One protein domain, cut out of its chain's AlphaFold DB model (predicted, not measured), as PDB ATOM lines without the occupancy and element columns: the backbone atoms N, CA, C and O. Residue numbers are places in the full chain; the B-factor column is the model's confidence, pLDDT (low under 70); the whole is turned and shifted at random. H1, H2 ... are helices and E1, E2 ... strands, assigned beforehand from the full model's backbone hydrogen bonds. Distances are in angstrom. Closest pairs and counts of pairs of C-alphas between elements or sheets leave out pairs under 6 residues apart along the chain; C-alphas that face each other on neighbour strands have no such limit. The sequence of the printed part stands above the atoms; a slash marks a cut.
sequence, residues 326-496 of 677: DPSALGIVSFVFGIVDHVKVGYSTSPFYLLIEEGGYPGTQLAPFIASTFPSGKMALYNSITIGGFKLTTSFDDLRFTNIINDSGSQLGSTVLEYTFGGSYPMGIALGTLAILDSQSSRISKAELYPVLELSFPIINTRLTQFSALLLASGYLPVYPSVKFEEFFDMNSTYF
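AT A GLANCE: This is residues 326 to 496 of the 677 residues of an uncharacterized protein of Sphaerochaeta sp (UniProt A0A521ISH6). Picture one broad, twisted wall of nine strands, with H1 and H2 at one end of its strands and, at the other, the far part of E8 bending away together with E9. A loop holding E3 swings out from one face, and residues 490 to 495 stick out near the end of the printed part. The printed part has 171 residues, in the order H1 E1 E2 E3 E4 E5 H2 E6 E7 E8 E9 E10. The sheet is branched at E8, its neighbour pairs are antiparallel, and the class is mostly strand. The whole is only just compact, close to loose, with a radius of gyration of the C-alphas of 18.2 A and spans of 56 by 49 by 27 A.

IN THESE COORDINATES: Find C-alpha 443 at (126.262, 189.797, 167.557); from there E8, residues 443 to 461, runs 46.6 A to C-alpha 461 at (127.190, 151.745, 140.654). Before it come E6, residues 411 to 420, 29.7 A, and E7, residues 428 to 440, 38.9 A; after it come E9, residues 465 to 475, 31.3 A, and E10, residues 477 to 480. Earlier stand E1, residues 340 to 345, E2, 352 to 358, E3, 369 to 371, E4, 379 to 387, 26.9 A, and E5, 390 to 396. H1, residues 329 to 339, begins at C-alpha 329, (136.204, 193.127, 162.851), and H2 is residues 402 to 405.

HOW THE PARTS SIT: Start at E8, with E7 on one side and E9 and E10 on the other. Look for N 430 and O 454 at 2.8 A, N 455 and O 471 at 2.8 A, and N 449 and O 477 at 2.8 A. E8 bends by 75 degrees at residue 458, and E9 runs on into E10 at 60 degrees. E6, E7, E8 and E9 form a meander, each strand the antiparallel neighbour of the one before; N 417 and O 431 are 2.8 A apart. Onward to edge strand E1, find N 393 and O 416 between E5 and E6, N 383 and O 394 in the hairpin E4 and E5, N 353 and O 384 between E2 and E4, and N 343 and O 356 in the hairpin E1 and E2, each at 2.8 A. E3 pairs with no named strand. H1 is on the sheet; its closest C-alphas to E4 are Phe 337 and Met 379, 7.5 A. H2 stands at the sheet's level, height 2.3 A, with C-alphas 404 and 439 of H2 and E7 closest at 5.3 A. H1 and H2 only just touch, with 3 pairs of C-alphas within 8 A, the closest those of Ser 334 and Thr 402 at 7.5 A. In H1 every O i to N i+4 pair is within hydrogen-bond range; H2 is too short for one.

THE WHOLE: The C-alphas farthest apart are those of Pro 327 and Ser 424, 56.3 A. The printed part has no cut, and no link is long. Residues 481 to 496 hold no named element. Mean pLDDT of the printed part is 79.5; 31 residues are under 70, among them 359 to 377.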
ATOM      1  N   ASP A 326     132.359 200.036 158.478       69.25
ATOM      2  CA  ASP A 326     132.152 199.614 159.863       69.25
ATOM      3  C   ASP A 326     133.517 199.186 160.443       69.25
ATOM      4  O   ASP A 326     134.126 198.241 159.929       69.25
ATOM      5  N   PRO A 327     134.037 199.872 161.481       75.25
ATOM      6  CA  PRO A 327     135.343 199.564 162.054       75.25
ATOM      7  C   PRO A 327     135.357 198.252 162.854       75.25
ATOM      8  O   PRO A 327     136.418 197.854 163.342       75.25
ATOM      9  N   SER A 328     134.212 197.588 163.041       79.31
ATOM     10  CA  SER A 328     134.160 196.274 163.675       79.31
ATOM     11  C   SER A 328     134.947 195.229 162.866       79.31
ATOM     12  O   SER A 328     135.066 195.307 161.644       79.31
ATOM     13  N   ALA A 329     135.486 194.205 163.539       78.38
ATOM     14  CA  ALA A 329     136.204 193.127 162.851       78.38
ATOM     15  C   ALA A 329     135.317 192.419 161.809       78.38
ATOM     16  O   ALA A 329     135.794 192.072 160.732       78.38
ATOM     17  N   LEU A 330     134.024 192.252 162.113       77.44
ATOM     18  CA  LEU A 330     133.050 191.655 161.201       77.44
ATOM     19  C   LEU A 330     132.766 192.573 160.003       77.44
ATOM     20  O   LEU A 330     132.733 192.096 158.872       77.44
ATOM     21  N   GLY A 331     132.651 193.883 160.238       79.06
ATOM     22  CA  GLY A 331     132.483 194.900 159.200       79.06
ATOM     23  C   GLY A 331     133.659 194.959 158.225       79.06
ATOM     24  O   GLY A 331     133.460 194.996 157.012       79.06
ATOM     25  N   ILE A 332     134.893 194.860 158.729       80.00
ATOM     26  CA  ILE A 332     136.102 194.795 157.892       80.00
ATOM     27  C   ILE A 332     136.115 193.520 157.040       80.00
ATOM     28  O   ILE A 332     136.395 193.583 155.843       80.00
ATOM     29  N   VAL A 333     135.812 192.361 157.634       81.75
ATOM     30  CA  VAL A 333     135.767 191.081 156.907       81.75
ATOM     31  C   VAL A 333     134.675 191.104 155.835       81.75
ATOM     32  O   VAL A 333     134.941 190.748 154.686       81.75
ATOM     33  N   SER A 334     133.483 191.591 156.184       83.25
ATOM     34  CA  SER A 334     132.370 191.789 155.256       83.25
ATOM     35  C   SER A 334     132.763 192.684 154.083       83.25
ATOM     36  O   SER A 334     132.548 192.312 152.931       83.25
ATOM     37  N   PHE A 335     133.435 193.809 154.348       81.31
ATOM     38  CA  PHE A 335     133.926 194.715 153.310       81.31
ATOM     39  C   PHE A 335     134.913 194.031 152.351       81.31
ATOM     40  O   PHE A 335     134.778 194.156 151.133       81.31
ATOM     41  N   VAL A 336     135.876 193.263 152.874       81.38
ATOM     42  CA  VAL A 336     136.840 192.518 152.043       81.38
ATOM     43  C   VAL A 336     136.123 191.517 151.133       81.38
ATOM     44  O   VAL A 336     136.401 191.480 149.933       81.38
ATOM     45  N   PHE A 337     135.166 190.748 151.659       84.56
ATOM     46  CA  PHE A 337     134.360 189.819 150.854       84.56
ATOM     47  C   PHE A 337     133.294 190.508 149.988       84.56
ATOM     48  O   PHE A 337     132.775 189.906 149.049       84.56
ATOM     49  N   GLY A 338     133.000 191.784 150.238       80.31
ATOM     50  CA  GLY A 338     132.227 192.646 149.346       80.31
ATOM     51  C   GLY A 338     132.973 192.970 148.048       80.31
ATOM     52  O   GLY A 338     132.346 193.099 146.998       80.31
ATOM     53  N   ILE A 339     134.310 193.037 148.103       83.88
ATOM     54  CA  ILE A 339     135.176 193.276 146.935       83.88
ATOM     55  C   ILE A 339     135.429 191.989 146.142       83.88
ATOM     56  O   ILE A 339     135.807 192.033 144.973       83.88
ATOM     57  N   VAL A 340     135.244 190.820 146.745       84.75
ATOM     58  CA  VAL A 340     135.380 189.541 146.044       84.75
ATOM     59  C   VAL A 340     134.088 189.257 145.272       84.75
ATOM     60  O   VAL A 340     133.000 189.389 145.821       84.75
ATOM     61  N   ASP A 341     134.202 188.881 143.995       84.88
ATOM     62  CA  ASP A 341     133.077 188.371 143.189       84.88
ATOM     63  C   ASP A 341     133.162 186.851 143.044       84.88
ATOM     64  O   ASP A 341     132.177 186.137 143.200       84.88
ATOM     65  N   HIS A 342     134.363 186.361 142.720       87.50
ATOM     66  CA  HIS A 342     134.611 184.946 142.494       87.50
ATOM     67  C   HIS A 342     136.084 184.594 142.731       87.50
ATOM     68  O   HIS A 342     136.986 185.235 142.188       87.50
ATOM     69  N   VAL A 343     136.338 183.534 143.494       86.31
ATOM     70  CA  VAL A 343     137.657 182.915 143.665       86.31
ATOM     71  C   VAL A 343     137.520 181.429 143.394       86.31
ATOM     72  O   VAL A 343     136.703 180.760 144.010       86.31
ATOM     73  N   LYS A 344     138.362 180.891 142.521       86.75
ATOM     74  CA  LYS A 344     138.482 179.456 142.289       86.75
ATOM     75  C   LYS A 344     139.938 179.048 142.395       86.75
ATOM     76  O   LYS A 344     140.792 179.650 141.747       86.75
ATOM     77  N   VAL A 345     140.205 178.005 143.166       80.94
ATOM     78  CA  VAL A 345     141.508 177.343 143.233       80.94
ATOM     79  C   VAL A 345     141.285 175.849 143.060       80.94
ATOM     80  O   VAL A 345     140.535 175.243 143.818       80.94
ATOM     81  N   GLY A 346     141.947 175.249 142.077       73.56
ATOM     82  CA  GLY A 346     141.798 173.825 141.783       73.56
ATOM     83  C   GLY A 346     140.666 173.520 140.798       73.56
ATOM     84  O   GLY A 346     139.990 174.402 140.262       73.56
ATOM     85  N   TYR A 347     140.474 172.229 140.561       72.69
ATOM     86  CA  TYR A 347     139.319 171.676 139.857       72.69
ATOM     87  C   TYR A 347     138.455 170.906 140.857       72.69
ATOM     88  O   TYR A 347     138.980 170.380 141.836       72.69
ATOM     89  N   SER A 348     137.155 170.770 140.605       65.00
ATOM     90  CA  SER A 348     136.257 170.009 141.489       65.00
ATOM     91  C   SER A 348     136.663 168.536 141.663       65.00
ATOM     92  O   SER A 348     136.269 167.905 142.635       65.00
ATOM     93  N   THR A 349     137.468 167.997 140.744       63.50
ATOM     94  CA  THR A 349     138.041 166.643 140.785       63.50
ATOM     95  C   THR A 349     139.443 166.579 141.396       63.50
ATOM     96  O   THR A 349     140.017 165.498 141.506       63.50
ATOM     97  N   SER A 350     140.039 167.721 141.740       68.44
ATOM     98  CA  SER A 350     141.404 167.771 142.262       68.44
ATOM     99  C   SER A 350     141.449 167.542 143.779       68.44
ATOM    100  O   SER A 350     140.449 167.780 144.458       68.44
ATOM    101  N   PRO A 351     142.604 167.124 144.339       75.38
ATOM    102  CA  PRO A 351     142.755 166.890 145.779       75.38
ATOM    103  C   PRO A 351     142.451 168.109 146.652       75.38
ATOM    104  O   PRO A 351     142.155 167.958 147.829       75.38
ATOM    105  N   PHE A 352     142.543 169.315 146.094       83.06
ATOM    106  CA  PHE A 352     142.171 170.547 146.770       83.06
ATOM    107  C   PHE A 352     141.347 171.414 145.828       83.06
ATOM    108  O   PHE A 352     141.824 171.809 144.765       83.06
ATOM    109  N   TYR A 353     140.135 171.746 146.254       82.69
ATOM    110  CA  TYR A 353     139.249 172.653 145.552       82.69
ATOM    111  C   TYR A 353     138.731 173.722 146.508       82.69
ATOM    112  O   TYR A 353     138.266 173.423 147.607       82.69
ATOM    113  N   LEU A 354     138.802 174.975 146.086       84.44
ATOM    114  CA  LEU A 354     138.196 176.109 146.764       84.44
ATOM    115  C   LEU A 354     137.394 176.895 145.738       84.44
ATOM    116  O   LEU A 354     137.910 177.229 144.672       84.44
ATOM    117  N   LEU A 355     136.160 177.210 146.094       85.56
ATOM    118  CA  LEU A 355     135.275 178.076 145.347       85.56
ATOM    119  C   LEU A 355     134.670 179.088 146.314       85.56
ATOM    120  O   LEU A 355     134.151 178.720 147.363       85.56
ATOM    121  N   ILE A 356     134.762 180.357 145.961       86.50
ATOM    122  CA  ILE A 356     134.040 181.450 146.593       86.50
ATOM    123  C   ILE A 356     133.280 182.127 145.463       86.50
ATOM    124  O   ILE A 356     133.917 182.532 144.493       86.50
ATOM    125  N   GLU A 357     131.956 182.200 145.533       83.06
ATOM    126  CA  GLU A 357     131.150 182.803 144.468       83.06
ATOM    127  C   GLU A 357     129.835 183.388 144.980       83.06
ATOM    128  O   GLU A 357     129.271 182.937 145.978       83.06
ATOM    129  N   GLU A 358     129.331 184.393 144.268       75.00
ATOM    130  CA  GLU A 358     128.029 184.986 144.544       75.00
ATOM    131  C   GLU A 358     126.886 184.140 143.956       75.00
ATOM    132  O   GLU A 358     126.892 183.796 142.774       75.00
ATOM    133  N   GLY A 359     125.867 183.840 144.766       56.03
ATOM    134  CA  GLY A 359     124.633 183.183 144.319       56.03
ATOM    135  C   GLY A 359     124.709 181.663 144.156       56.03
ATOM    136  O   GLY A 359     123.690 181.048 143.838       56.03
ATOM    137  N   GLY A 360     125.862 181.044 144.406       52.41
ATOM    138  CA  GLY A 360     125.935 179.606 144.631       52.41
ATOM    139  C   GLY A 360     125.512 179.317 146.064       52.41
ATOM    140  O   GLY A 360     126.210 179.717 146.980       52.41
ATOM    141  N   TYR A 361     124.397 178.628 146.304       49.69
ATOM    142  CA  TYR A 361     124.258 177.976 147.606       49.69
ATOM    143  C   TYR A 361     125.314 176.874 147.643       49.69
ATOM    144  O   TYR A 361     125.382 176.087 146.688       49.69
ATOM    145  N   PRO A 362     126.128 176.762 148.700       46.22
ATOM    146  CA  PRO A 362     126.882 175.550 148.877       46.22
ATOM    147  C   PRO A 362     125.850 174.477 149.202       46.22
ATOM    148  O   PRO A 362     125.397 174.348 150.335       46.22
ATOM    149  N   GLY A 363     125.393 173.757 148.182       47.16
ATOM    150  CA  GLY A 363     124.573 172.582 148.392       47.16
ATOM    151  C   GLY A 363     125.357 171.672 149.323       47.16
ATOM    152  O   GLY A 363     126.403 171.141 148.945       47.16
ATOM    153  N   THR A 364     124.896 171.523 150.558       46.38
ATOM    154  CA  THR A 364     125.385 170.448 151.403       46.38
ATOM    155  C   THR A 364     124.970 169.167 150.696       46.38
ATOM    156  O   THR A 364     123.784 168.954 150.467       46.38
ATOM    157  N   GLN A 365     125.923 168.308 150.335       47.97
ATOM    158  CA  GLN A 365     125.623 166.991 149.747       47.97
ATOM    159  C   GLN A 365     124.891 166.056 150.730       47.97
ATOM    160  O   GLN A 365     124.586 164.920 150.394       47.97
ATOM    161  N   LEU A 366     124.610 166.545 151.938       55.41
ATOM    162  CA  LEU A 366     123.928 165.850 153.009       55.41
ATOM    163  C   LEU A 366     122.417 165.859 152.792       55.41
ATOM    164  O   LEU A 366     121.793 166.917 152.686       55.41
ATOM    165  N   ALA A 367     121.829 164.667 152.835       52.72
ATOM    166  CA  ALA A 367     120.402 164.441 152.652       52.72
ATOM    167  C   ALA A 367     119.438 165.241 153.566       52.72
ATOM    168  O   ALA A 367     118.358 165.581 153.078       52.72
ATOM    169  N   PRO A 368     119.737 165.554 154.852       55.03
ATOM    170  CA  PRO A 368     118.780 166.249 155.720       55.03
ATOM    171  C   PRO A 368     118.606 167.733 155.415       55.03
ATOM    172  O   PRO A 368     117.773 168.393 156.038       55.03
ATOM    173  N   PHE A 369     119.430 168.273 154.522       67.06
ATOM    174  CA  PHE A 369     119.627 169.699 154.397       67.06
ATOM    175  C   PHE A 369     119.210 170.188 153.011       67.06
ATOM    176  O   PHE A 369     119.834 169.872 152.001       67.06
ATOM    177  N   ILE A 370     118.128 170.965 152.958       57.12
ATOM    178  CA  ILE A 370     117.479 171.344 151.703       57.12
ATOM    179  C   ILE A 370     117.903 172.760 151.320       57.12
ATOM    180  O   ILE A 370     117.333 173.737 151.800       57.12
ATOM    181  N   ALA A 371     118.889 172.884 150.436       60.19
ATOM    182  CA  ALA A 371     119.324 174.179 149.919       60.19
ATOM    183  C   ALA A 371     118.524 174.626 148.690       60.19
ATOM    184  O   ALA A 371     118.237 173.836 147.787       60.19
ATOM    185  N   SER A 372     118.200 175.919 148.632       54.09
ATOM    186  CA  SER A 372     117.637 176.535 147.434       54.09
ATOM    187  C   SER A 372     118.608 176.441 146.262       54.09
ATOM    188  O   SER A 372     119.804 176.677 146.396       54.09
ATOM    189  N   THR A 373     118.067 176.183 145.072       54.00
ATOM    190  CA  THR A 373     118.811 176.265 143.804       54.00
ATOM    191  C   THR A 373     118.756 177.660 143.167       54.00
ATOM    192  O   THR A 373     119.109 177.815 141.998       54.00
ATOM    193  N   PHE A 374     118.279 178.679 143.895       55.56
ATOM    194  CA  PHE A 374     118.140 180.043 143.380       55.56
ATOM    195  C   PHE A 374     119.318 180.944 143.764       55.56
ATOM    196  O   PHE A 374     119.839 180.812 144.870       55.56
ATOM    197  N   PRO A 375     119.692 181.912 142.904       52.41
ATOM    198  CA  PRO A 375     120.707 182.897 143.251       52.41
ATOM    199  C   PRO A 375     120.186 183.813 144.365       52.41
ATOM    200  O   PRO A 375     119.272 184.604 144.125       52.41
ATOM    201  N   SER A 376     120.781 183.716 145.557       59.12
ATOM    202  CA  SER A 376     120.446 184.519 146.746       59.12
ATOM    203  C   SER A 376     121.219 185.844 146.839       59.12
ATOM    204  O   SER A 376     120.935 186.665 147.702       59.12
ATOM    205  N   GLY A 377     122.225 186.060 145.978       66.25
ATOM    206  CA  GLY A 377     123.131 187.219 146.061       66.25
ATOM    207  C   GLY A 377     124.137 187.156 147.223       66.25
ATOM    208  O   GLY A 377     124.924 188.084 147.413       66.25
ATOM    209  N   LYS A 378     124.135 186.060 147.991       76.31
ATOM    210  CA  LYS A 378     125.091 185.792 149.073       76.31
ATOM    211  C   LYS A 378     126.428 185.293 148.530       76.31
ATOM    212  O   LYS A 378     126.463 184.672 147.467       76.31
ATOM    213  N   MET A 379     127.514 185.557 149.262       81.94
ATOM    214  CA  MET A 379     128.862 185.118 148.891       81.94
ATOM    215  C   MET A 379     129.188 183.783 149.554       81.94
ATOM    216  O   MET A 379     129.675 183.759 150.681       81.94
ATOM    217  N   ALA A 380     128.962 182.673 148.868       83.62
ATOM    218  CA  ALA A 380     129.211 181.372 149.462       83.62
ATOM    219  C   ALA A 380     130.677 180.961 149.388       83.62
ATOM    220  O   ALA A 380     131.401 181.322 148.459       83.62
ATOM    221  N   LEU A 381     131.088 180.133 150.345       85.19
ATOM    222  CA  LEU A 381     132.343 179.397 150.326       85.19
ATOM    223  C   LEU A 381     132.063 177.907 150.188       85.19
ATOM    224  O   LEU A 381     131.261 177.345 150.929       85.19
ATOM    225  N   TYR A 382     132.819 177.254 149.319       85.81
ATOM    226  CA  TYR A 382     132.915 175.809 149.231       85.81
ATOM    227  C   TYR A 382     134.382 175.398 149.181       85.81
ATOM    228  O   TYR A 382     135.146 175.831 148.318       85.81
ATOM    229  N   ASN A 383     134.779 174.522 150.090       85.75
ATOM    230  CA  ASN A 383     136.093 173.910 150.113       85.75
ATOM    231  C   ASN A 383     135.956 172.390 150.093       85.75
ATOM    232  O   ASN A 383     135.110 171.829 150.782       85.75
ATOM    233  N   SER A 384     136.812 171.725 149.320       85.62
ATOM    234  CA  SER A 384     136.930 170.275 149.310       85.62
ATOM    235  C   SER A 384     138.395 169.858 149.326       85.62
ATOM    236  O   SER A 384     139.206 170.365 148.549       85.62
ATOM    237  N   ILE A 385     138.726 168.933 150.220       84.75
ATOM    238  CA  ILE A 385     140.048 168.329 150.356       84.75
ATOM    239  C   ILE A 385     139.874 166.818 150.240       84.75
ATOM    240  O   ILE A 385     139.231 166.204 151.087       84.75
ATOM    241  N   THR A 386     140.455 166.220 149.206       81.62
ATOM    242  CA  THR A 386     140.358 164.784 148.921       81.62
ATOM    243  C   THR A 386     141.731 164.132 149.041       81.62
ATOM    244  O   THR A 386     142.677 164.528 148.360       81.62
ATOM    245  N   ILE A 387     141.842 163.112 149.894       83.06
ATOM    246  CA  ILE A 387     143.063 162.324 150.101       83.06
ATOM    247  C   ILE A 387     142.687 160.839 150.103       83.06
ATOM    248  O   ILE A 387     142.114 160.321 151.061       83.06
ATOM    249  N   GLY A 388     143.031 160.132 149.025       81.81
ATOM    250  CA  GLY A 388     142.644 158.730 148.857       81.81
ATOM    251  C   GLY A 388     141.121 158.571 148.831       81.81
ATOM    252  O   GLY A 388     140.452 159.248 148.058       81.81
ATOM    253  N   GLY A 389     140.583 157.689 149.678       81.12
ATOM    254  CA  GLY A 389     139.137 157.491 149.840       81.12
ATOM    255  C   GLY A 389     138.450 158.500 150.766       81.12
ATOM    256  O   GLY A 389     137.240 158.403 150.947       81.12
ATOM    257  N   PHE A 390     139.191 159.437 151.371       83.44
ATOM    258  CA  PHE A 390     138.630 160.469 152.245       83.44
ATOM    259  C   PHE A 390     138.387 161.768 151.486       83.44
ATOM    260  O   PHE A 390     139.263 162.231 150.753       83.44
ATOM    261  N   LYS A 391     137.242 162.399 151.738       85.75
ATOM    262  CA  LYS A 391     136.895 163.727 151.234       85.75
ATOM    263  C   LYS A 391     136.316 164.574 152.363       85.75
ATOM    264  O   LYS A 391     135.259 164.271 152.899       85.75
ATOM    265  N   LEU A 392     137.016 165.640 152.733       87.19
ATOM    266  CA  LEU A 392     136.513 166.666 153.641       87.19
ATOM    267  C   LEU A 392     135.903 167.787 152.807       87.19
ATOM    268  O   LEU A 392     136.563 168.331 151.926       87.19
ATOM    269  N   THR A 393     134.663 168.142 153.102       86.69
ATOM    270  CA  THR A 393     133.946 169.238 152.462       86.69
ATOM    271  C   THR A 393     133.523 170.238 153.525       86.69
ATOM    272  O   THR A 393     132.892 169.866 154.512       86.69
ATOM    273  N   THR A 394     133.849 171.510 153.328       85.44
ATOM    274  CA  THR A 394     133.447 172.605 154.215       85.44
ATOM    275  C   THR A 394     132.725 173.662 153.406       85.44
ATOM    276  O   THR A 394     133.128 173.968 152.283       85.44
ATOM    277  N   SER A 395     131.661 174.228 153.965       85.25
ATOM    278  CA  SER A 395     130.904 175.262 153.283       85.25
ATOM    279  C   SER A 395     130.344 176.331 154.212       85.25
ATOM    280  O   SER A 395     130.128 176.063 155.391       85.25
ATOM    281  N   PHE A 396     130.142 177.532 153.670       83.94
ATOM    282  CA  PHE A 396     129.507 178.671 154.338       83.94
ATOM    283  C   PHE A 396     128.595 179.390 153.350       83.94
ATOM    284  O   PHE A 396     128.992 179.591 152.203       83.94
ATOM    285  N   ASP A 397     127.398 179.778 153.779       79.50
ATOM    286  CA  ASP A 397     126.396 180.383 152.895       79.50
ATOM    287  C   ASP A 397     126.699 181.841 152.523       79.50
ATOM    288  O   ASP A 397     126.466 182.233 151.381       79.50
ATOM    289  N   ASP A 398     127.228 182.634 153.459       83.44
ATOM    290  CA  ASP A 398     127.565 184.038 153.221       83.44
ATOM    291  C   ASP A 398     128.824 184.504 153.967       83.44
ATOM    292  O   ASP A 398     128.810 184.740 155.174       83.44
ATOM    293  N   LEU A 399     129.914 184.735 153.238       85.50
ATOM    294  CA  LEU A 399     131.152 185.333 153.739       85.50
ATOM    295  C   LEU A 399     131.056 186.851 153.937       85.50
ATOM    296  O   LEU A 399     131.940 187.437 154.560       85.50
ATOM    297  N   ARG A 400     130.011 187.508 153.414       84.50
ATOM    298  CA  ARG A 400     129.760 188.933 153.678       84.50
ATOM    299  C   ARG A 400     129.070 189.149 155.024       84.50
ATOM    300  O   ARG A 400     128.952 190.294 155.450       84.50
ATOM    301  N   PHE A 401     128.661 188.081 155.719       82.69
ATOM    302  CA  PHE A 401     127.990 188.146 157.022       82.69
ATOM    303  C   PHE A 401     126.772 189.081 157.015       82.69
ATOM    304  O   PHE A 401     126.445 189.690 158.033       82.69
ATOM    305  N   THR A 402     126.097 189.203 155.870       78.56
ATOM    306  CA  THR A 402     125.031 190.185 155.638       78.56
ATOM    307  C   THR A 402     123.888 189.973 156.621       78.56
ATOM    308  O   THR A 402     123.403 190.928 157.224       78.56
ATOM    309  N   ASN A 403     123.526 188.705 156.842       77.25
ATOM    310  CA  ASN A 403     122.483 188.311 157.783       77.25
ATOM    311  C   ASN A 403     122.821 188.664 159.234       77.25
ATOM    312  O   ASN A 403     121.937 189.108 159.961       77.25
ATOM    313  N   ILE A 404     124.092 188.527 159.631       81.00
ATOM    314  CA  ILE A 404     124.542 188.871 160.985       81.00
ATOM    315  C   ILE A 404     124.625 190.383 161.173       81.00
ATOM    316  O   ILE A 404     124.192 190.900 162.192       81.00
ATOM    317  N   ILE A 405     125.197 191.107 160.211       80.81
ATOM    318  CA  ILE A 405     125.397 192.557 160.333       80.81
ATOM    319  C   ILE A 405     124.051 193.287 160.355       80.81
ATOM    320  O   ILE A 405     123.865 194.190 161.173       80.81
ATOM    321  N   ASN A 406     123.111 192.871 159.503       76.94
ATOM    322  CA  ASN A 406     121.807 193.516 159.352       76.94
ATOM    323  C   ASN A 406     120.708 192.933 160.254       76.94
ATOM    324  O   ASN A 406     119.559 193.356 160.121       76.94
ATOM    325  N   ASP A 407     121.025 191.964 161.124       74.06
ATOM    326  CA  ASP A 407     120.055 191.202 161.930       74.06
ATOM    327  C   ASP A 407     118.857 190.699 161.089       74.06
ATOM    328  O   ASP A 407     117.694 190.784 161.489       74.06
ATOM    329  N   SER A 408     119.130 190.227 159.867       71.38
ATOM    330  CA  SER A 408     118.096 189.908 158.872       71.38
ATOM    331  C   SER A 408     117.804 188.415 158.718       71.38
ATOM    332  O   SER A 408     116.934 188.058 157.926       71.38
ATOM    333  N   GLY A 409     118.511 187.554 159.454       76.19
ATOM    334  CA  GLY A 409     118.335 186.102 159.429       76.19
ATOM    335  C   GLY A 409     119.496 185.354 160.087       76.19
ATOM    336  O   GLY A 409     120.357 185.956 160.736       76.19
ATOM    337  N   SER A 410     119.527 184.040 159.891       79.31
ATOM    338  CA  SER A 410     120.598 183.154 160.353       79.31
ATOM    339  C   SER A 410     121.740 183.041 159.330       79.31
ATOM    340  O   SER A 410     121.566 183.315 158.141       79.31
ATOM    341  N   GLN A 411     122.932 182.660 159.790       81.56
ATOM    342  CA  GLN A 411     124.070 182.276 158.950       81.56
ATOM    343  C   GLN A 411     124.322 180.773 159.067       81.56
ATOM    344  O   GLN A 411     124.145 180.185 160.137       81.56
ATOM    345  N   LEU A 412     124.770 180.156 157.976       83.12
ATOM    346  CA  LEU A 412     124.904 178.712 157.856       83.12
ATOM    347  C   LEU A 412     126.348 178.321 157.546       83.12
ATOM    348  O   LEU A 412     127.022 178.913 156.702       83.12
ATOM    349  N   GLY A 413     126.813 177.260 158.192       83.69
ATOM    350  CA  GLY A 413     128.093 176.639 157.875       83.69
ATOM    351  C   GLY A 413     128.013 175.131 158.015       83.69
ATOM    352  O   GLY A 413     127.325 174.628 158.892       83.69
ATOM    353  N   SER A 414     128.715 174.381 157.177       85.44
ATOM    354  CA  SER A 414     128.719 172.921 157.255       85.44
ATOM    355  C   SER A 414     130.120 172.359 157.133       85.44
ATOM    356  O   SER A 414     130.936 172.859 156.360       85.44
ATOM    357  N   THR A 415     130.367 171.233 157.788       86.88
ATOM    358  CA  THR A 415     131.548 170.411 157.527       86.88
ATOM    359  C   THR A 415     131.152 168.948 157.433       86.88
ATOM    360  O   THR A 415     130.348 168.477 158.233       86.88
ATOM    361  N   VAL A 416     131.703 168.234 156.455       87.12
ATOM    362  CA  VAL A 416     131.376 166.838 156.158       87.12
ATOM    363  C   VAL A 416     132.646 166.093 155.805       87.12
ATOM    364  O   VAL A 416     133.350 166.475 154.877       87.12
ATOM    365  N   LEU A 417     132.938 165.030 156.537       86.75
ATOM    366  CA  LEU A 417     133.982 164.077 156.221       86.75
ATOM    367  C   LEU A 417     133.339 162.827 155.631       86.75
ATOM    368  O   LEU A 417     132.624 162.101 156.317       86.75
ATOM    369  N   GLU A 418     133.625 162.576 154.366       87.56
ATOM    370  CA  GLU A 418     133.195 161.404 153.624       87.56
ATOM    371  C   GLU A 418     134.349 160.410 153.540       87.56
ATOM    372  O   GLU A 418     135.507 160.783 153.334       87.56
ATOM    373  N   TYR A 419     134.025 159.132 153.673       86.50
ATOM    374  CA  TYR A 419     134.919 158.033 153.380       86.50
ATOM    375  C   TYR A 419     134.215 157.040 152.464       86.50
ATOM    376  O   TYR A 419     133.150 156.516 152.796       86.50
ATOM    377  N   THR A 420     134.827 156.766 151.318       81.56
ATOM    378  CA  THR A 420     134.362 155.748 150.378       81.56
ATOM    379  C   THR A 420     135.311 154.561 150.423       81.56
ATOM    380  O   THR A 420     136.510 154.698 150.166       81.56
ATOM    381  N   PHE A 421     134.781 153.380 150.746       76.38
ATOM    382  CA  PHE A 421     135.578 152.155 150.758       76.38
ATOM    383  C   PHE A 421     136.041 151.812 149.336       76.38
ATOM    384  O   PHE A 421     135.245 151.793 148.398       76.38
ATOM    385  N   GLY A 422     137.332 151.512 149.171       58.84
ATOM    386  CA  GLY A 422     137.852 150.960 147.921       58.84
ATOM    387  C   GLY A 422     137.433 149.497 147.750       58.84
ATOM    388  O   GLY A 422     137.525 148.720 148.697       58.84
ATOM    389  N   GLY A 423     136.983 149.113 146.551       56.41
ATOM    390  CA  GLY A 423     136.580 147.739 146.225       56.41
ATOM    391  C   GLY A 423     135.391 147.675 145.261       56.41
ATOM    392  O   GLY A 423     134.954 148.698 144.742       56.41
ATOM    393  N   SER A 424     134.862 146.470 145.032       47.94
ATOM    394  CA  SER A 424     133.759 146.208 144.089       47.94
ATOM    395  C   SER A 424     132.402 146.775 144.535       47.94
ATOM    396  O   SER A 424     131.496 146.901 143.719       47.94
ATOM    397  N   TYR A 425     132.251 147.118 145.820       58.41
ATOM    398  CA  TYR A 425     131.018 147.662 146.395       58.41
ATOM    399  C   TYR A 425     131.351 148.833 147.337       58.41
ATOM    400  O   TYR A 425     131.581 148.625 148.532       58.41
ATOM    401  N   PRO A 426     131.474 150.064 146.811       68.50
ATOM    402  CA  PRO A 426     131.958 151.199 147.586       68.50
ATOM    403  C   PRO A 426     130.864 151.737 148.510       68.50
ATOM    404  O   PRO A 426     130.084 152.607 148.137       68.50
ATOM    405  N   MET A 427     130.801 151.227 149.739       79.69
ATOM    406  CA  MET A 427     130.009 151.869 150.788       79.69
ATOM    407  C   MET A 427     130.551 153.286 151.042       79.69
ATOM    408  O   MET A 427     131.766 153.499 151.066       79.69
ATOM    409  N   GLY A 428     129.657 154.252 151.219       83.75
ATOM    410  CA  GLY A 428     129.987 155.607 151.650       83.75
ATOM    411  C   GLY A 428     129.602 155.806 153.110       83.75
ATOM    412  O   GLY A 428     128.498 155.444 153.507       83.75
ATOM    413  N   ILE A 429     130.497 156.383 153.906       85.69
ATOM    414  CA  ILE A 429     130.187 156.892 155.245       85.69
ATOM    415  C   ILE A 429     130.449 158.389 155.224       85.69
ATOM    416  O   ILE A 429     131.566 158.796 154.918       85.69
ATOM    417  N   ALA A 430     129.459 159.198 155.581       87.12
ATOM    418  CA  ALA A 430     129.633 160.628 155.780       87.12
ATOM    419  C   ALA A 430     129.331 160.996 157.234       87.12
ATOM    420  O   ALA A 430     128.282 160.657 157.776       87.12
ATOM    421  N   LEU A 431     130.266 161.694 157.868       87.88
ATOM    422  CA  LEU A 431     130.128 162.268 159.201       87.88
ATOM    423  C   LEU A 431     130.244 163.776 159.080       87.88
ATOM    424  O   LEU A 431     131.254 164.282 158.595       87.88
ATOM    425  N   GLY A 432     129.240 164.512 159.530       86.62
ATOM    426  CA  GLY A 432     129.244 165.958 159.384       86.62
ATOM    427  C   GLY A 432     128.476 166.681 160.465       86.62
ATOM    428  O   GLY A 432     127.920 166.085 161.383       86.62
ATOM    429  N   THR A 433     128.456 167.998 160.351       87.19
ATOM    430  CA  THR A 433     127.579 168.855 161.137       87.19
ATOM    431  C   THR A 433     127.239 170.098 160.335       87.19
ATOM    432  O   THR A 433     128.089 170.632 159.612       87.19
ATOM    433  N   LEU A 434     126.001 170.553 160.475       87.62
ATOM    434  CA  LEU A 434     125.581 171.889 160.078       87.62
ATOM    435  C   LEU A 434     125.533 172.777 161.320       87.62
ATOM    436  O   LEU A 434     125.045 172.359 162.362       87.62
ATOM    437  N   ALA A 435     126.016 174.001 161.192       88.25
ATOM    438  CA  ALA A 435     125.900 175.057 162.172       88.25
ATOM    439  C   ALA A 435     124.918 176.118 161.670       88.25
ATOM    440  O   ALA A 435     125.048 176.591 160.540       88.25
ATOM    441  N   ILE A 436     123.983 176.507 162.534       87.94
ATOM    442  CA  ILE A 436     123.096 177.655 162.352       87.94
ATOM    443  C   ILE A 436     123.471 178.696 163.398       87.94
ATOM    444  O   ILE A 436     123.520 178.399 164.596       87.94
ATOM    445  N   LEU A 437     123.794 179.896 162.932       86.75
ATOM    446  CA  LEU A 437     124.227 181.019 163.749       86.75
ATOM    447  C   LEU A 437     123.183 182.128 163.643       86.75
ATOM    448  O   LEU A 437     123.069 182.771 162.601       86.75
ATOM    449  N   ASP A 438     122.456 182.377 164.726       85.31
ATOM    450  CA  ASP A 438     121.505 183.486 164.785       85.31
ATOM    451  C   ASP A 438     122.171 184.713 165.404       85.31
ATOM    452  O   ASP A 438     123.047 184.607 166.277       85.31
ATOM    453  N   SER A 439     121.717 185.887 164.977       81.25
ATOM    454  CA  SER A 439     122.225 187.168 165.449       81.25
ATOM    455  C   SER A 439     121.142 188.020 166.102       81.25
ATOM    456  O   SER A 439     119.966 187.964 165.744       81.25
ATOM    457  N   GLN A 440     121.560 188.798 167.098       80.00
ATOM    458  CA  GLN A 440     120.788 189.893 167.670       80.00
ATOM    459  C   GLN A 440     121.729 191.062 167.951       80.00
ATOM    460  O   GLN A 440     122.743 190.897 168.635       80.00
ATOM    461  N   SER A 441     121.368 192.262 167.492       78.81
ATOM    462  CA  SER A 441     122.181 193.476 167.652       78.81
ATOM    463  C   SER A 441     123.590 193.321 167.070       78.81
ATOM    464  O   SER A 441     124.582 193.670 167.721       78.81
ATOM    465  N   SER A 442     123.681 192.740 165.870       70.31
ATOM    466  CA  SER A 442     124.922 192.482 165.127       70.31
ATOM    467  C   SER A 442     125.934 191.597 165.868       70.31
ATOM    468  O   SER A 442     127.144 191.659 165.630       70.31
ATOM    469  N   ARG A 443     125.459 190.773 166.809       75.75
ATOM    470  CA  ARG A 443     126.262 189.797 167.557       75.75
ATOM    471  C   ARG A 443     125.604 188.435 167.488       75.75
ATOM    472  O   ARG A 443     124.384 188.337 167.556       75.75
ATOM    473  N   ILE A 444     126.420 187.384 167.422       82.56
ATOM    474  CA  ILE A 444     125.925 186.009 167.522       82.56
ATOM    475  C   ILE A 444     125.242 185.849 168.882       82.56
ATOM    476  O   ILE A 444     125.879 186.005 169.925       82.56
ATOM    477  N   SER A 445     123.948 185.551 168.864       85.56
ATOM    478  CA  SER A 445     123.137 185.324 170.061       85.56
ATOM    479  C   SER A 445     122.946 183.840 170.349       85.56
ATOM    480  O   SER A 445     122.734 183.454 171.499       85.56
ATOM    481  N   LYS A 446     123.016 183.002 169.311       89.31
ATOM    482  CA  LYS A 446     122.689 181.578 169.377       89.31
ATOM    483  C   LYS A 446     123.468 180.817 168.313       89.31
ATOM    484  O   LYS A 446     123.599 181.290 167.189       89.31
ATOM    485  N   ALA A 447     124.008 179.662 168.692       90.88
ATOM    486  CA  ALA A 447     124.667 178.747 167.768       90.88
ATOM    487  C   ALA A 447     124.165 177.326 168.022       90.88
ATOM    488  O   ALA A 447     124.303 176.797 169.133       90.88
ATOM    489  N   GLU A 448     123.590 176.725 166.989       91.31
ATOM    490  CA  GLU A 448     123.004 175.389 167.010       91.31
ATOM    491  C   GLU A 448     123.731 174.491 166.020       91.31
ATOM    492  O   GLU A 448     123.995 174.890 164.888       91.31
ATOM    493  N   LEU A 449     124.076 173.282 166.458       91.50
ATOM    494  CA  LEU A 449     124.718 172.269 165.633       91.50
ATOM    495  C   LEU A 449     123.751 171.125 165.348       91.50
ATOM    496  O   LEU A 449     123.055 170.651 166.245       91.50
ATOM    497  N   TYR A 450     123.793 170.629 164.120       91.12
ATOM    498  CA  TYR A 450     123.027 169.489 163.637       91.12
ATOM    499  C   TYR A 450     124.004 168.413 163.154       91.12
ATOM    500  O   TYR A 450     124.278 168.319 161.950       91.12
ATOM    501  N   PRO A 451     124.616 167.647 164.081       91.06
ATOM    502  CA  PRO A 451     125.520 166.562 163.727       91.06
ATOM    503  C   PRO A 451     124.775 165.478 162.948       91.06
ATOM    504  O   PRO A 451     123.636 165.142 163.273       91.06
ATOM    505  N   VAL A 452     125.439 164.907 161.948       90.00
ATOM    506  CA  VAL A 452     124.864 163.933 161.025       90.00
ATOM    507  C   VAL A 452     125.823 162.780 160.746       90.00
ATOM    508  O   VAL A 452     127.033 162.965 160.598       90.00
ATOM    509  N   LEU A 453     125.249 161.587 160.654       91.00
ATOM    510  CA  LEU A 453     125.843 160.375 160.118       91.00
ATOM    511  C   LEU A 453     124.972 159.910 158.949       91.00
ATOM    512  O   LEU A 453     123.786 159.636 159.124       91.00
ATOM    513  N   GLU A 454     125.572 159.790 157.774       90.00
ATOM    514  CA  GLU A 454     124.939 159.233 156.586       90.00
ATOM    515  C   GLU A 454     125.716 157.995 156.128       90.00
ATOM    516  O   GLU A 454     126.948 157.991 156.083       90.00
ATOM    517  N   LEU A 455     124.990 156.931 155.804       90.62
ATOM    518  CA  LEU A 455     125.520 155.719 155.200       90.62
ATOM    519  C   LEU A 455     124.893 155.563 153.819       90.62
ATOM    520  O   LEU A 455     123.669 155.554 153.691       90.62
ATOM    521  N   SER A 456     125.733 155.412 152.801       88.56
ATOM    522  CA  SER A 456     125.313 155.231 151.416       88.56
ATOM    523  C   SER A 456     125.731 153.855 150.913       88.56
ATOM    524  O   SER A 456     126.903 153.472 150.985       88.56
ATOM    525  N   PHE A 457     124.754 153.106 150.412       88.50
ATOM    526  CA  PHE A 457     124.912 151.747 149.916       88.50
ATOM    527  C   PHE A 457     124.607 151.730 148.417       88.50
ATOM    528  O   PHE A 457     123.438 151.854 148.040       88.50
ATOM    529  N   PRO A 458     125.619 151.593 147.547       83.50
ATOM    530  CA  PRO A 458     125.401 151.585 146.107       83.50
ATOM    531  C   PRO A 458     124.681 150.311 145.661       83.50
ATOM    532  O   PRO A 458     125.291 149.259 145.571       83.50
ATOM    533  N   ILE A 459     123.399 150.386 145.313       84.44
ATOM    534  CA  ILE A 459     122.654 149.252 144.746       84.44
ATOM    535  C   ILE A 459     123.086 149.015 143.292       84.44
ATOM    536  O   ILE A 459     123.340 147.881 142.897       84.44
ATOM    537  N   ILE A 460     123.196 150.095 142.514       78.75
ATOM    538  CA  ILE A 460     123.783 150.115 141.170       78.75
ATOM    539  C   ILE A 460     124.885 151.165 141.196       78.75
ATOM    540  O   ILE A 460     124.662 152.288 141.642       78.75
ATOM    541  N   ASN A 461     126.074 150.814 140.727       71.62
ATOM    542  CA  ASN A 461     127.190 151.745 140.654       71.62
ATOM    543  C   ASN A 461     127.968 151.528 139.364       71.62
ATOM    544  O   ASN A 461     129.018 150.887 139.343       71.62
ATOM    545  N   THR A 462     127.406 152.049 138.280       67.50
ATOM    546  CA  THR A 462     128.069 152.148 136.981       67.50
ATOM    547  C   THR A 462     128.511 153.596 136.755       67.50
ATOM    548  O   THR A 462     128.099 154.510 137.468       67.50
ATOM    549  N   ARG A 463     129.362 153.857 135.755       58.94
ATOM    550  CA  ARG A 463     129.805 155.235 135.450       58.94
ATOM    551  C   ARG A 463     128.660 156.152 135.021       58.94
ATOM    552  O   ARG A 463     128.764 157.364 135.195       58.94
ATOM    553  N   LEU A 464     127.625 155.588 134.398       64.00
ATOM    554  CA  LEU A 464     126.478 156.343 133.895       64.00
ATOM    555  C   LEU A 464     125.333 156.388 134.897       64.00
ATOM    556  O   LEU A 464     124.572 157.347 134.855       64.00
ATOM    557  N   THR A 465     125.222 155.386 135.772       72.25
ATOM    558  CA  THR A 465     124.110 155.242 136.707       72.25
ATOM    559  C   THR A 465     124.618 154.867 138.090       72.25
ATOM    560  O   THR A 465     125.091 153.753 138.312       72.25
ATOM    561  N   GLN A 466     124.433 155.766 139.047       77.62
ATOM    562  CA  GLN A 466     124.587 155.464 140.460       77.62
ATOM    563  C   GLN A 466     123.212 155.484 141.121       77.62
ATOM    564  O   GLN A 466     122.566 156.523 141.196       77.62
ATOM    565  N   PHE A 467     122.765 154.335 141.608       83.94
ATOM    566  CA  PHE A 467     121.561 154.190 142.412       83.94
ATOM    567  C   PHE A 467     121.972 153.695 143.792       83.94
ATOM    568  O   PHE A 467     122.564 152.625 143.905       83.94
ATOM    569  N   SER A 468     121.718 154.474 144.840       87.38
ATOM    570  CA  SER A 468     122.178 154.151 146.196       87.38
ATOM    571  C   SER A 468     121.047 154.256 147.208       87.38
ATOM    572  O   SER A 468     120.249 155.192 147.158       87.38
ATOM    573  N   ALA A 469     120.995 153.311 148.142       90.25
ATOM    574  CA  ALA A 469     120.198 153.452 149.349       90.25
ATOM    575  C   ALA A 469     120.941 154.317 150.364       90.25
ATOM    576  O   ALA A 469     122.156 154.202 150.514       90.25
ATOM    577  N   LEU A 470     120.197 155.157 151.071       90.31
ATOM    578  CA  LEU A 470     120.705 156.038 152.109       90.31
ATOM    579  C   LEU A 470     120.090 155.670 153.451       90.31
ATOM    580  O   LEU A 470     118.875 155.487 153.554       90.31
ATOM    581  N   LEU A 471     120.926 155.624 154.480       91.31
ATOM    582  CA  LEU A 471     120.513 155.654 155.876       91.31
ATOM    583  C   LEU A 471     121.080 156.913 156.511       91.31
ATOM    584  O   LEU A 471     122.250 157.236 156.326       91.31
ATOM    585  N   LEU A 472     120.252 157.600 157.280       90.62
ATOM    586  CA  LEU A 472     120.581 158.880 157.873       90.62
ATOM    587  C   LEU A 472     120.243 158.862 159.359       90.62
ATOM    588  O   LEU A 472     119.152 158.449 159.751       90.62
ATOM    589  N   ALA A 473     121.148 159.382 160.175       91.69
ATOM    590  CA  ALA A 473     120.873 159.748 161.550       91.69
ATOM    591  C   ALA A 473     121.439 161.140 161.821       91.69
ATOM    592  O   ALA A 473     122.619 161.386 161.583       91.69
ATOM    593  N   SER A 474     120.624 162.045 162.346       92.50
ATOM    594  CA  SER A 474     121.087 163.349 162.808       92.50
ATOM    595  C   SER A 474     120.569 163.656 164.209       92.50
ATOM    596  O   SER A 474     119.568 163.100 164.678       92.50
ATOM    597  N   GLY A 475     121.279 164.550 164.890       91.62
ATOM    598  CA  GLY A 475     120.904 165.080 166.195       91.62
ATOM    599  C   GLY A 475     120.859 166.600 166.188       91.62
ATOM    600  O   GLY A 475     121.113 167.241 165.173       91.62
ATOM    601  N   TYR A 476     120.579 167.172 167.350       93.00
ATOM    602  CA  TYR A 476     120.605 168.612 167.565       93.00
ATOM    603  C   TYR A 476     121.351 168.922 168.870       93.00
ATOM    604  O   TYR A 476     121.119 168.281 169.894       93.00
ATOM    605  N   LEU A 477     122.273 169.881 168.816       93.31
ATOM    606  CA  LEU A 477     123.156 170.266 169.912       93.31
ATOM    607  C   LEU A 477     123.328 171.795 169.932       93.31
ATOM    608  O   LEU A 477     124.087 172.337 169.126       93.31
ATOM    609  N   PRO A 478     122.684 172.519 170.858       92.94
ATOM    610  CA  PRO A 478     122.945 173.938 171.044       92.94
ATOM    611  C   PRO A 478     124.280 174.114 171.773       92.94
ATOM    612  O   PRO A 478     124.525 173.487 172.809       92.94
ATOM    613  N   VAL A 479     125.146 174.972 171.233       93.50
ATOM    614  CA  VAL A 479     126.510 175.185 171.749       93.50
ATOM    615  C   VAL A 479     126.759 176.598 172.269       93.50
ATOM    616  O   VAL A 479     127.687 176.799 173.050       93.50
ATOM    617  N   TYR A 480     125.922 177.569 171.895       92.38
ATOM    618  CA  TYR A 480     126.002 178.949 172.379       92.38
ATOM    619  C   TYR A 480     124.600 179.494 172.705       92.38
ATOM    620  O   TYR A 480     123.678 179.245 171.924       92.38
ATOM    621  N   PRO A 481     124.406 180.227 173.826       88.12
ATOM    622  CA  PRO A 481     125.418 180.753 174.764       88.12
ATOM    623  C   PRO A 481     126.035 179.716 175.714       88.12
ATOM    624  O   PRO A 481     127.054 179.984 176.344       88.12
ATOM    625  N   SER A 482     125.441 178.531 175.815       90.69
ATOM    626  CA  SER A 482     125.940 177.424 176.629       90.69
ATOM    627  C   SER A 482     125.735 176.107 175.895       90.69
ATOM    628  O   SER A 482     124.684 175.918 175.282       90.69
ATOM    629  N   VAL A 483     126.683 175.181 176.031       93.75
ATOM    630  CA  VAL A 483     126.527 173.812 175.527       93.75
ATOM    631  C   VAL A 483     125.513 173.072 176.394       93.75
ATOM    632  O   VAL A 483     125.767 172.869 177.581       93.75
ATOM    633  N   LYS A 484     124.385 172.660 175.808       92.12
ATOM    634  CA  LYS A 484     123.378 171.827 176.489       92.12
ATOM    635  C   LYS A 484     123.387 170.428 175.899       92.12
ATOM    636  O   LYS A 484     122.644 170.121 174.965       92.12
ATOM    637  N   PHE A 485     124.286 169.594 176.407       90.31
ATOM    638  CA  PHE A 485     124.481 168.244 175.889       90.31
ATOM    639  C   PHE A 485     123.241 167.365 176.087       90.31
ATOM    640  O   PHE A 485     122.985 166.498 175.264       90.31
ATOM    641  N   GLU A 486     122.426 167.647 177.100       91.00
ATOM    642  CA  GLU A 486     121.131 167.012 177.342       91.00
ATOM    643  C   GLU A 486     120.122 167.228 176.202       91.00
ATOM    644  O   GLU A 486     119.240 166.400 176.001       91.00
ATOM    645  N   GLU A 487     120.254 168.296 175.400       89.94
ATOM    646  CA  GLU A 487     119.423 168.462 174.200       89.94
ATOM    647  C   GLU A 487     119.871 167.508 173.062       89.94
ATOM    648  O   GLU A 487     119.062 167.200 172.186       89.94
ATOM    649  N   PHE A 488     121.095 166.965 173.108       90.75
ATOM    650  CA  PHE A 488     121.601 165.953 172.169       90.75
ATOM    651  C   PHE A 488     121.456 164.524 172.709       90.75
ATOM    652  O   PHE A 488     120.936 163.654 172.012       90.75
ATOM    653  N   PHE A 489     121.896 164.283 173.945       91.06
ATOM    654  CA  PHE A 489     121.883 162.984 174.607       91.06
ATOM    655  C   PHE A 489     121.470 163.121 176.077       91.06
ATOM    656  O   PHE A 489     122.167 163.753 176.869       91.06
ATOM    657  N   ASP A 490     120.362 162.483 176.450       89.31
ATOM    658  CA  ASP A 490     119.813 162.517 177.806       89.31
ATOM    659  C   ASP A 490     119.522 161.101 178.320       89.31
ATOM    660  O   ASP A 490     118.601 160.422 177.865       89.31
ATOM    661  N   MET A 491     120.304 160.661 179.311       86.00
ATOM    662  CA  MET A 491     120.137 159.355 179.962       86.00
ATOM    663  C   MET A 491     118.920 159.287 180.893       86.00
ATOM    664  O   MET A 491     118.527 158.190 181.286       86.00
ATOM    665  N   ASN A 492     118.341 160.431 181.267       86.56
ATOM    666  CA  ASN A 492     117.185 160.513 182.160       86.56
ATOM    667  C   ASN A 492     115.854 160.602 181.394       86.56
ATOM    668  O   ASN A 492     114.781 160.525 181.995       86.56
ATOM    669  N   SER A 493     115.913 160.756 180.072       80.38
ATOM    670  CA  SER A 493     114.760 160.765 179.177       80.38
ATOM    671  C   SER A 493     114.369 159.341 178.773       80.38
ATOM    672  O   SER A 493     115.199 158.442 178.667       80.38
ATOM    673  N   THR A 494     113.089 159.130 178.452       79.69
ATOM    674  CA  THR A 494     112.610 157.886 177.810       79.69
ATOM    675  C   THR A 494     113.303 157.621 176.464       79.69
ATOM    676  O   THR A 494     113.315 156.493 175.979       79.69
ATOM    677  N   TYR A 495     113.872 158.660 175.849       78.12
ATOM    678  CA  TYR A 495     114.604 158.605 174.589       78.12
ATOM    679  C   TYR A 495     116.015 159.150 174.799       78.12
ATOM    680  O   TYR A 495     116.152 160.340 175.086       78.12
ATOM    681  N   PHE A 496     117.035 158.308 174.586       85.56
ATOM    682  CA  PHE A 496     118.446 158.691 174.724       85.56
ATOM    683  C   PHE A 496     118.830 159.891 173.857       85.56
ATOM    684  O   PHE A 496     119.603 160.723 174.304       85.56
TER     685      PHE A 496